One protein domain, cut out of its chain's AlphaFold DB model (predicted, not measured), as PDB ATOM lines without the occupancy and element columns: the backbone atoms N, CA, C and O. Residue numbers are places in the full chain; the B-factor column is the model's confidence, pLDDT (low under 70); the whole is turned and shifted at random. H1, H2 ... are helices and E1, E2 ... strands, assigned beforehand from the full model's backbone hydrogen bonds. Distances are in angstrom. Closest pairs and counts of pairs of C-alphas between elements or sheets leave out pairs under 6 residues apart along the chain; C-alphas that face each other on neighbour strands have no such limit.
ATOM      1  N   ASP A 116     140.683 186.379 181.447       97.56
ATOM      2  CA  ASP A 116     141.759 185.777 180.675       97.56
ATOM      3  C   ASP A 116     141.442 184.287 180.474       97.56
ATOM      4  O   ASP A 116     141.124 183.575 181.432       97.56
ATOM      5  N   LYS A 117     141.562 183.796 179.237       97.62
ATOM      6  CA  LYS A 117     141.537 182.355 178.944       97.62
ATOM      7  C   LYS A 117     142.927 181.779 179.176       97.62
ATOM      8  O   LYS A 117     143.887 182.229 178.554       97.62
ATOM      9  N   LYS A 118     143.038 180.790 180.057       96.56
ATOM     10  CA  LYS A 118     144.306 180.134 180.391       96.56
ATOM     11  C   LYS A 118     144.222 178.648 180.100       96.56
ATOM     12  O   LYS A 118     143.368 177.973 180.666       96.56
ATOM     13  N   SER A 119     145.106 178.149 179.247       97.19
ATOM     14  CA  SER A 119     145.211 176.717 178.972       97.19
ATOM     15  C   SER A 119     145.729 175.977 180.197       97.19
ATOM     16  O   SER A 119     146.714 176.400 180.810       97.19
ATOM     17  N   ILE A 120     145.065 174.877 180.532       95.94
ATOM     18  CA  ILE A 120     145.533 173.931 181.536       95.94
ATOM     19  C   ILE A 120     146.643 173.099 180.901       95.94
ATOM     20  O   ILE A 120     146.505 172.605 179.784       95.94
ATOM     21  N   VAL A 121     147.755 172.980 181.610       94.69
ATOM     22  CA  VAL A 121     148.929 172.219 181.195       94.69
ATOM     23  C   VAL A 121     149.180 171.139 182.234       94.69
ATOM     24  O   VAL A 121     149.051 171.390 183.430       94.69
ATOM     25  N   GLU A 122     149.541 169.946 181.779       93.56
ATOM     26  CA  GLU A 122     149.980 168.855 182.642       93.56
ATOM     27  C   GLU A 122     151.509 168.845 182.742       93.56
ATOM     28  O   GLU A 122     152.212 168.969 181.737       93.56
ATOM     29  N   HIS A 123     152.041 168.709 183.954       85.88
ATOM     30  CA  HIS A 123     153.466 168.499 184.188       85.88
ATOM     31  C   HIS A 123     153.678 167.635 185.431       85.88
ATOM     32  O   HIS A 123     153.226 167.985 186.520       85.88
ATOM     33  N   SER A 124     154.401 166.521 185.274       79.81
ATOM     34  CA  SER A 124     154.750 165.596 186.364       79.81
ATOM     35  C   SER A 124     153.550 165.226 187.250       79.81
ATOM     36  O   SER A 124     153.638 165.315 188.472       79.81
ATOM     37  N   TYR A 125     152.435 164.824 186.625       86.62
ATOM     38  CA  TYR A 125     151.176 164.420 187.275       86.62
ATOM     39  C   TYR A 125     150.365 165.542 187.945       86.62
ATOM     40  O   TYR A 125     149.361 165.266 188.601       86.62
ATOM     41  N   ALA A 126     150.760 166.804 187.781       88.00
ATOM     42  CA  ALA A 126     150.000 167.956 188.250       88.00
ATOM     43  C   ALA A 126     149.435 168.759 187.074       88.00
ATOM     44  O   ALA A 126     150.061 168.868 186.019       88.00
ATOM     45  N   LEU A 127     148.262 169.358 187.284       93.38
ATOM     46  CA  LEU A 127     147.658 170.307 186.354       93.38
ATOM     47  C   LEU A 127     147.921 171.732 186.836       93.38
ATOM     48  O   LEU A 127     147.708 172.043 188.012       93.38
ATOM     49  N   HIS A 128     148.308 172.626 185.932       94.94
ATOM     50  CA  HIS A 128     148.546 174.037 186.242       94.94
ATOM     51  C   HIS A 128     148.191 174.967 185.083       94.94
ATOM     52  O   HIS A 128     148.056 174.560 183.933       94.94
ATOM     53  N   VAL A 129     148.082 176.256 185.396       95.81
ATOM     54  CA  VAL A 129     148.090 177.346 184.415       95.81
ATOM     55  C   VAL A 129     149.352 178.177 184.571       95.81
ATOM     56  O   VAL A 129     149.792 178.462 185.687       95.81
ATOM     57  N   TYR A 130     149.909 178.628 183.451       95.44
ATOM     58  CA  TYR A 130     150.985 179.611 183.453       95.44
ATOM     59  C   TYR A 130     150.453 181.051 183.526       95.44
ATOM     60  O   TYR A 130     149.269 181.351 183.301       95.44
ATOM     61  N   ASP A 131     151.357 181.957 183.884       95.12
ATOM     62  CA  ASP A 131     151.150 183.401 183.972       95.12
ATOM     63  C   ASP A 131     150.001 183.786 184.905       95.12
ATOM     64  O   ASP A 131     149.162 184.631 184.575       95.12
ATOM     65  N   CYS A 132     149.914 183.118 186.061       94.38
ATOM     66  CA  CYS A 132     148.906 183.437 187.063       94.38
ATOM     67  C   CYS A 132     149.037 184.914 187.492       94.38
ATOM     68  O   CYS A 132     150.058 185.294 188.070       94.38
ATOM     69  N   PRO A 133     148.011 185.760 187.271       93.81
ATOM     70  CA  PRO A 133     148.087 187.197 187.548       93.81
ATOM     71  C   PRO A 133     148.155 187.517 189.046       93.81
ATOM     72  O   PRO A 133     148.464 188.644 189.428       93.81
ATOM     73  N   LEU A 134     147.837 186.546 189.900       90.81
ATOM     74  CA  LEU A 134     147.947 186.648 191.356       90.81
ATOM     75  C   LEU A 134     149.323 186.204 191.857       90.81
ATOM     76  O   LEU A 134     149.619 186.376 193.029       90.81
ATOM     77  N   LYS A 135     150.165 185.651 190.970       92.19
ATOM     78  CA  LYS A 135     151.499 185.136 191.294       92.19
ATOM     79  C   LYS A 135     151.485 184.094 192.422       92.19
ATOM     80  O   LYS A 135     152.388 184.089 193.250       92.19
ATOM     81  N   MET A 136     150.483 183.204 192.423       88.19
ATOM     82  CA  MET A 136     150.307 182.160 193.451       88.19
ATOM     83  C   MET A 136     151.582 181.341 193.680       88.19
ATOM     84  O   MET A 136     151.941 181.054 194.816       88.19
ATOM     85  N   ARG A 137     152.283 180.986 192.594       89.25
ATOM     86  CA  ARG A 137     153.571 180.283 192.620       89.25
ATOM     87  C   ARG A 137     154.526 180.877 191.595       89.25
ATOM     88  O   ARG A 137     154.089 181.488 190.617       89.25
ATOM     89  N   THR A 138     155.830 180.668 191.789       90.06
ATOM     90  CA  THR A 138     156.882 181.124 190.866       90.06
ATOM     91  C   THR A 138     157.952 180.049 190.680       90.06
ATOM     92  O   THR A 138     158.474 179.528 191.657       90.06
ATOM     93  N   TRP A 139     158.315 179.749 189.431       83.94
ATOM     94  CA  TRP A 139     159.401 178.831 189.070       83.94
ATOM     95  C   TRP A 139     160.181 179.381 187.869       83.94
ATOM     96  O   TRP A 139     159.580 179.835 186.899       83.94
ATOM     97  N   HIS A 140     161.518 179.423 187.957       85.69
ATOM     98  CA  HIS A 140     162.403 180.079 186.972       85.69
ATOM     99  C   HIS A 140     161.877 181.436 186.463       85.69
ATOM    100  O   HIS A 140     161.853 181.707 185.264       85.69
ATOM    101  N   ARG A 141     161.440 182.304 187.390       86.31
ATOM    102  CA  ARG A 141     160.867 183.643 187.117       86.31
ATOM    103  C   ARG A 141     159.538 183.655 186.346       86.31
ATOM    104  O   ARG A 141     159.040 184.734 186.040       86.31
ATOM    105  N   ARG A 142     158.932 182.499 186.069       88.31
ATOM    106  CA  ARG A 142     157.569 182.390 185.534       88.31
ATOM    107  C   ARG A 142     156.588 182.122 186.662       88.31
ATOM    108  O   ARG A 142     156.844 181.300 187.537       88.31
ATOM    109  N   THR A 143     155.456 182.811 186.638       93.88
ATOM    110  CA  THR A 143     154.388 182.599 187.617       93.88
ATOM    111  C   THR A 143     153.454 181.504 187.136       93.88
ATOM    112  O   THR A 143     153.138 181.458 185.949       93.88
ATOM    113  N   TYR A 144     152.966 180.661 188.033       94.31
ATOM    114  CA  TYR A 144     151.993 179.622 187.707       94.31
ATOM    115  C   TYR A 144     151.030 179.406 188.876       94.31
ATOM    116  O   TYR A 144     151.188 180.007 189.942       94.31
ATOM    117  N   ALA A 145     150.001 178.600 188.649       94.31
ATOM    118  CA  ALA A 145     149.074 178.160 189.679       94.31
ATOM    119  C   ALA A 145     148.660 176.713 189.403       94.31
ATOM    120  O   ALA A 145     148.287 176.391 188.275       94.31
ATOM    121  N   ASN A 146     148.735 175.858 190.417       93.81
ATOM    122  CA  ASN A 146     148.175 174.514 190.385       93.81
ATOM    123  C   ASN A 146     146.640 174.606 190.313       93.81
ATOM    124  O   ASN A 146     146.024 175.481 190.928       93.81
ATOM    125  N   ILE A 147     146.011 173.724 189.540       90.81
ATOM    126  CA  ILE A 147     144.559 173.748 189.361       90.81
ATOM    127  C   ILE A 147     143.820 173.389 190.648       90.81
ATOM    128  O   ILE A 147     142.898 174.108 191.021       90.81
ATOM    129  N   ILE A 148     144.215 172.299 191.305       86.19
ATOM    130  CA  ILE A 148     143.547 171.765 192.497       86.19
ATOM    131  C   ILE A 148     143.852 172.650 193.702       86.19
ATOM    132  O   ILE A 148     142.931 173.114 194.370       86.19
ATOM    133  N   ASP A 149     145.134 172.914 193.943       84.62
ATOM    134  CA  ASP A 149     145.560 173.592 195.164       84.62
ATOM    135  C   ASP A 149     145.226 175.085 195.118       84.62
ATOM    136  O   ASP A 149     144.753 175.634 196.109       84.62
ATOM    137  N   ASP A 150     145.418 175.741 193.966       89.81
ATOM    138  CA  ASP A 150     145.353 177.203 193.883       89.81
ATOM    139  C   ASP A 150     144.104 177.703 193.133       89.81
ATOM    140  O   ASP A 150     143.409 178.598 193.610       89.81
ATOM    141  N   CYS A 151     143.801 177.168 191.941       89.38
ATOM    142  CA  CYS A 151     142.748 177.736 191.084       89.38
ATOM    143  C   CYS A 151     141.333 177.349 191.523       89.38
ATOM    144  O   CYS A 151     140.427 178.172 191.395       89.38
ATOM    145  N   PHE A 152     141.124 176.129 192.028       85.75
ATOM    146  CA  PHE A 152     139.796 175.613 192.383       85.75
ATOM    147  C   PHE A 152     139.110 176.445 193.473       85.75
ATOM    148  O   PHE A 152     137.887 176.564 193.496       85.75
ATOM    149  N   TYR A 153     139.912 177.061 194.340       79.81
ATOM    150  CA  TYR A 153     139.446 177.895 195.444       79.81
ATOM    151  C   TYR A 153     139.739 179.385 195.252       79.81
ATOM    152  O   TYR A 153     139.511 180.191 196.152       79.81
ATOM    153  N   CYS A 154     140.253 179.770 194.085       86.12
ATOM    154  CA  CYS A 154     140.529 181.161 193.779       86.12
ATOM    155  C   CYS A 154     139.218 181.907 193.504       86.12
ATOM    156  O   CYS A 154     138.489 181.558 192.578       86.12
ATOM    157  N   GLU A 155     138.960 182.999 194.229       89.50
ATOM    158  CA  GLU A 155     137.771 183.850 194.022       89.50
ATOM    159  C   GLU A 155     137.720 184.494 192.622       89.50
ATOM    160  O   GLU A 155     136.680 184.979 192.184       89.50
ATOM    161  N   TYR A 156     138.839 184.468 191.894       94.19
ATOM    162  CA  TYR A 156     138.961 184.963 190.524       94.19
ATOM    163  C   TYR A 156     138.887 183.863 189.453       94.19
ATOM    164  O   TYR A 156     139.078 184.139 188.265       94.19
ATOM    165  N   CYS A 157     138.653 182.608 189.846       93.69
ATOM    166  CA  CYS A 157     138.380 181.511 188.926       93.69
ATOM    167  C   CYS A 157     136.884 181.499 188.587       93.69
ATOM    168  O   CYS A 157     136.046 181.150 189.412       93.69
ATOM    169  N   ILE A 158     136.535 181.901 187.364       92.50
ATOM    170  CA  ILE A 158     135.139 181.950 186.897       92.50
ATOM    171  C   ILE A 158     134.665 180.569 186.438       92.50
ATOM    172  O   ILE A 158     133.489 180.235 186.567       92.50
ATOM    173  N   SER A 159     135.552 179.793 185.819       93.00
ATOM    174  CA  SER A 159     135.233 178.487 185.248       93.00
ATOM    175  C   SER A 159     136.507 177.681 185.022       93.00
ATOM    176  O   SER A 159     137.552 178.254 184.709       93.00
ATOM    177  N   ASN A 160     136.383 176.364 185.164       91.12
ATOM    178  CA  ASN A 160     137.405 175.364 184.891       91.12
ATOM    179  C   ASN A 160     136.765 174.211 184.103       91.12
ATOM    180  O   ASN A 160     136.353 173.213 184.690       91.12
ATOM    181  N   THR A 161     136.584 174.389 182.798       88.81
ATOM    182  CA  THR A 161     135.998 173.371 181.911       88.81
ATOM    183  C   THR A 161     136.821 173.277 180.636       88.81
ATOM    184  O   THR A 161     137.559 174.200 180.307       88.81
ATOM    185  N   ASP A 162     136.713 172.159 179.917       91.00
ATOM    186  CA  ASP A 162     137.258 172.018 178.557       91.00
ATOM    187  C   ASP A 162     138.767 172.313 178.443       91.00
ATOM    188  O   ASP A 162     139.239 172.891 177.464       91.00
ATOM    189  N   GLY A 163     139.537 171.957 179.477       92.75
ATOM    190  CA  GLY A 163     140.985 172.180 179.510       92.75
ATOM    191  C   GLY A 163     141.396 173.652 179.643       92.75
ATOM    192  O   GLY A 163     142.557 173.984 179.394       92.75
ATOM    193  N   ILE A 164     140.478 174.545 180.028       95.31
ATOM    194  CA  ILE A 164     140.751 175.970 180.217       95.31
ATOM    195  C   ILE A 164     140.261 176.489 181.572       95.31
ATOM    196  O   ILE A 164     139.204 176.117 182.074       95.31
ATOM    197  N   ILE A 165     141.012 177.443 182.123       95.56
ATOM    198  CA  ILE A 165     140.571 178.307 183.218       95.56
ATOM    199  C   ILE A 165     140.153 179.660 182.646       95.56
ATOM    200  O   ILE A 165     140.923 180.315 181.939       95.56
ATOM    201  N   LEU A 166     138.953 180.116 183.006       96.50
ATOM    202  CA  LEU A 166     138.549 181.511 182.853       96.50
ATOM    203  C   LEU A 166     138.927 182.269 184.124       96.50
ATOM    204  O   LEU A 166     138.308 182.085 185.171       96.50
ATOM    205  N   CYS A 167     139.949 183.115 184.035       96.69
ATOM    206  CA  CYS A 167     140.520 183.816 185.180       96.69
ATOM    207  C   CYS A 167     140.264 185.324 185.082       96.69
ATOM    208  O   CYS A 167     140.819 185.996 184.218       96.69
ATOM    209  N   SER A 168     139.500 185.897 186.010       96.50
ATOM    210  CA  SER A 168     139.361 187.358 186.150       96.50
ATOM    211  C   SER A 168     140.482 187.988 186.980       96.50
ATOM    212  O   SER A 168     140.459 189.189 187.262       96.50
ATOM    213  N   GLY A 169     141.480 187.193 187.370       94.62
ATOM    214  CA  GLY A 169     142.504 187.583 188.326       94.62
ATOM    215  C   GLY A 169     143.342 188.760 187.854       94.62
ATOM    216  O   GLY A 169     143.793 189.515 188.689       94.62
ATOM    217  N   ARG A 170     143.529 189.007 186.552       94.94
ATOM    218  CA  ARG A 170     144.228 190.220 186.078       94.94
ATOM    219  C   ARG A 170     143.444 191.493 186.383       94.94
ATOM    220  O   ARG A 170     144.032 192.521 186.696       94.94
ATOM    221  N   GLN A 171     142.123 191.402 186.290       95.44
ATOM    222  CA  GLN A 171     141.216 192.520 186.508       95.44
ATOM    223  C   GLN A 171     140.814 192.671 187.975       95.44
ATOM    224  O   GLN A 171     140.237 193.696 188.297       95.44
ATOM    225  N   ARG A 172     141.083 191.695 188.853       94.06
ATOM    226  CA  ARG A 172     140.593 191.658 190.246       94.06
ATOM    227  C   ARG A 172     139.065 191.777 190.342       94.06
ATOM    228  O   ARG A 172     138.536 192.641 191.030       94.06
ATOM    229  N   ILE A 173     138.335 190.964 189.575       93.81
ATOM    230  CA  ILE A 173     136.860 190.909 189.629       93.81
ATOM    231  C   ILE A 173     136.448 189.559 190.204       93.81
ATOM    232  O   ILE A 173     136.394 188.580 189.461       93.81
ATOM    233  N   ALA A 174     136.160 189.503 191.503       90.19
ATOM    234  CA  ALA A 174     135.639 188.309 192.173       90.19
ATOM    235  C   ALA A 174     134.108 188.366 192.307       90.19
ATOM    236  O   ALA A 174     133.412 187.356 192.221       90.19
ATOM    237  N   HIS A 175     133.556 189.569 192.470       90.44
ATOM    238  CA  HIS A 175     132.145 189.789 192.758       90.44
ATOM    239  C   HIS A 175     131.510 190.844 191.850       90.44
ATOM    240  O   HIS A 175     132.168 191.712 191.282       90.44
ATOM    241  N   ILE A 176     130.175 190.818 191.768       91.88
ATOM    242  CA  ILE A 176     129.374 191.773 190.982       91.88
ATOM    243  C   ILE A 176     129.697 193.233 191.341       91.88
ATOM    244  O   ILE A 176     129.788 194.078 190.451       91.88
ATOM    245  N   LYS A 177     129.901 193.526 192.631       90.06
ATOM    246  CA  LYS A 177     130.232 194.875 193.117       90.06
ATOM    247  C   LYS A 177     131.552 195.410 192.549       90.06
ATOM    248  O   LYS A 177     131.672 196.615 192.361       90.06
ATOM    249  N   ASP A 178     132.496 194.530 192.209       92.88
ATOM    250  CA  ASP A 178     133.836 194.916 191.753       92.88
ATOM    251  C   ASP A 178     133.803 195.551 190.358       92.88
ATOM    252  O   ASP A 178     134.676 196.346 190.025       92.88
ATOM    253  N   PHE A 179     132.765 195.274 189.556       93.12
ATOM    254  CA  PHE A 179     132.556 195.937 188.262       93.12
ATOM    255  C   PHE A 179     132.327 197.447 188.382       93.12
ATOM    256  O   PHE A 179     132.509 198.159 187.396       93.12
ATOM    257  N   ASN A 180     131.915 197.923 189.557       95.25
ATOM    258  CA  ASN A 180     131.668 199.340 189.821       95.25
ATOM    259  C   ASN A 180     132.863 200.016 190.513       95.25
ATOM    260  O   ASN A 180     132.764 201.173 190.912       95.25
ATOM    261  N   VAL A 181     133.984 199.306 190.673       93.31
ATOM    262  CA  VAL A 181     135.195 199.803 191.330       93.31
ATOM    263  C   VAL A 181     136.317 199.911 190.296       93.31
ATOM    264  O   VAL A 181     136.517 199.017 189.472       93.31
ATOM    265  N   SER A 182     137.085 201.004 190.328       94.69
ATOM    266  CA  SER A 182     138.212 201.186 189.405       94.69
ATOM    267  C   SER A 182     139.259 200.071 189.570       94.69
ATOM    268  O   SER A 182     139.389 199.473 190.641       94.69
ATOM    269  N   LEU A 183     140.013 199.753 188.509       92.44
ATOM    270  CA  LEU A 183     141.100 198.765 188.603       92.44
ATOM    271  C   LEU A 183     142.165 199.193 189.623       92.44
ATOM    272  O   LEU A 183     142.603 198.374 190.425       92.44
ATOM    273  N   GLU A 184     142.526 200.475 189.637       92.50
ATOM    274  CA  GLU A 184     143.515 201.028 190.566       92.50
ATOM    275  C   GLU A 184     143.104 200.814 192.029       92.50
ATOM    276  O   GLU A 184     143.898 200.342 192.843       92.50
ATOM    277  N   THR A 185     141.841 201.096 192.360       93.06
ATOM    278  CA  THR A 185     141.303 200.883 193.709       93.06
ATOM    279  C   THR A 185     141.328 199.403 194.095       93.06
ATOM    280  O   THR A 185     141.708 199.069 195.216       93.06
ATOM    281  N   ARG A 186     140.973 198.502 193.168       90.50
ATOM    282  CA  ARG A 186     140.975 197.053 193.425       90.50
ATOM    283  C   ARG A 186     142.384 196.523 193.684       90.50
ATOM    284  O   ARG A 186     142.593 195.830 194.675       90.50
ATOM    285  N   LEU A 187     143.362 196.933 192.876       88.31
ATOM    286  CA  LEU A 187     144.769 196.565 193.068       88.31
ATOM    287  C   LEU A 187     145.334 197.066 194.407       88.31
ATOM    288  O   LEU A 187     146.093 196.348 195.050       88.31
ATOM    289  N   LYS A 188     144.933 198.260 194.866       85.06
ATOM    290  CA  LYS A 188     145.335 198.797 196.181       85.06
ATOM    291  C   LYS A 188     144.728 198.017 197.353       85.06
ATOM    292  O   LYS A 188     145.381 197.854 198.379       85.06
ATOM    293  N   SER A 189     143.497 197.521 197.207       70.62
ATOM    294  CA  SER A 189     142.799 196.778 198.270       70.62
ATOM    295  C   SER A 189     143.396 195.389 198.551       70.62
ATOM    296  O   SER A 189     143.262 194.867 199.656       70.62
ATOM    297  N   GLU A 190     144.120 194.827 197.582       58.91
ATOM    298  CA  GLU A 190     144.754 193.508 197.654       58.91
ATOM    299  C   GLU A 190     146.146 193.475 198.293       58.91
ATOM    300  O   GLU A 190     146.735 192.401 198.407       58.91
ATOM    301  N   ALA A 191     146.655 194.593 198.822       50.62
ATOM    302  CA  ALA A 191     147.792 194.533 199.751       50.62
ATOM    303  C   ALA A 191     147.497 193.655 200.998       50.62
ATOM    304  O   ALA A 191     148.391 193.375 201.788       50.62
TER     305      ALA A 191
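Overview. This is residues 116 to 191 of the 233 residues of the protein "zf-C4_Topoisom domain-containing protein" of Faecalibacterium sp. An192 (UniProt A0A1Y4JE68). Two small antiparallel sheets stand side by side, E1 running on into E2 from one to the other, with the short helix H1 beside both; past E7 the backbone leads away to H2 and H3, two short helices off both sheets at one end of the longest axis. The larger sheet, in the order E2, E3, E5, E4, is strongly twisted; the smaller has the order E1, E7, E6. The printed part has 76 residues, with seven named strands and three named helices in the order E1 E2 E3 E4 E5 H1 E6 E7 H2 H3, and its class is mixed, helices and strands. It is compact, with a radius of gyration of the C-alphas of 12.8 A and spans of 40 by 28 by 17 A.

Along the chain. Find C-alpha 116 at (141.759, 185.777, 180.675); from there E1 runs to residue 119, 9.8 A away. E2 is residues 121 to 123, and E3, residues 126 to 130, covers 12.6 A. Next come E4, residues 137 to 139, and E5, residues 142 to 146, 13.2 A long. H1, residues 147 to 151, begins at C-alpha 147 at (144.559, 173.748, 189.361). E6 is residues 157 to 161, 11.0 A, and E7 residues 164 to 167, 9.3 A. H2 is residues 176 to 180; H3, residues 183 to 189, is 10.0 A long and ends at C-alpha 189 at (142.799, 196.778, 198.270).

Arrangement. In the larger sheet, look first at the hairpin E2 and E3, where N 121 and O 128 are 2.8 A apart, within hydrogen-bond range. The pairing is staggered: E3 pairs with E2 over residues 126 to 128 and with E5 over 128 to 130, where N 129 and O 145 are 2.9 A apart. In the hairpin E4 and E5, N 139 and O 142 are 2.9 A apart. H1 is on this sheet at a height of 7.0 A, over none of its strands, but only just: two of its C-alphas fall on E5. H1 only grazes the smaller sheet. There, N 118 of E1 and O 165 of E7 are 2.9 A apart, and N 166 and O 159 in the hairpin E6 and E7 also 2.9 A. Between the sheets, the closest C-alphas of E1 and E3 are those of Lys 118 and Val 129, 6.2 A apart. H2 and H3 are close but not clearly touching, Asp 178 and Arg 186 having the closest C-alphas at 7.6 A. Every O i to N i+4 pair is within hydrogen-bond range in H1 and H3; H2 has 0 of 1, but 2 of 2 O i to N i+3 pairs.

Size, cuts and confidence. The C-alphas farthest apart are those of Ser 124 and Asn 180, at 41.0 A. The printed part has no cut and no long link. Its mean pLDDT is 90.4, and residues 190 to 191 are under 70.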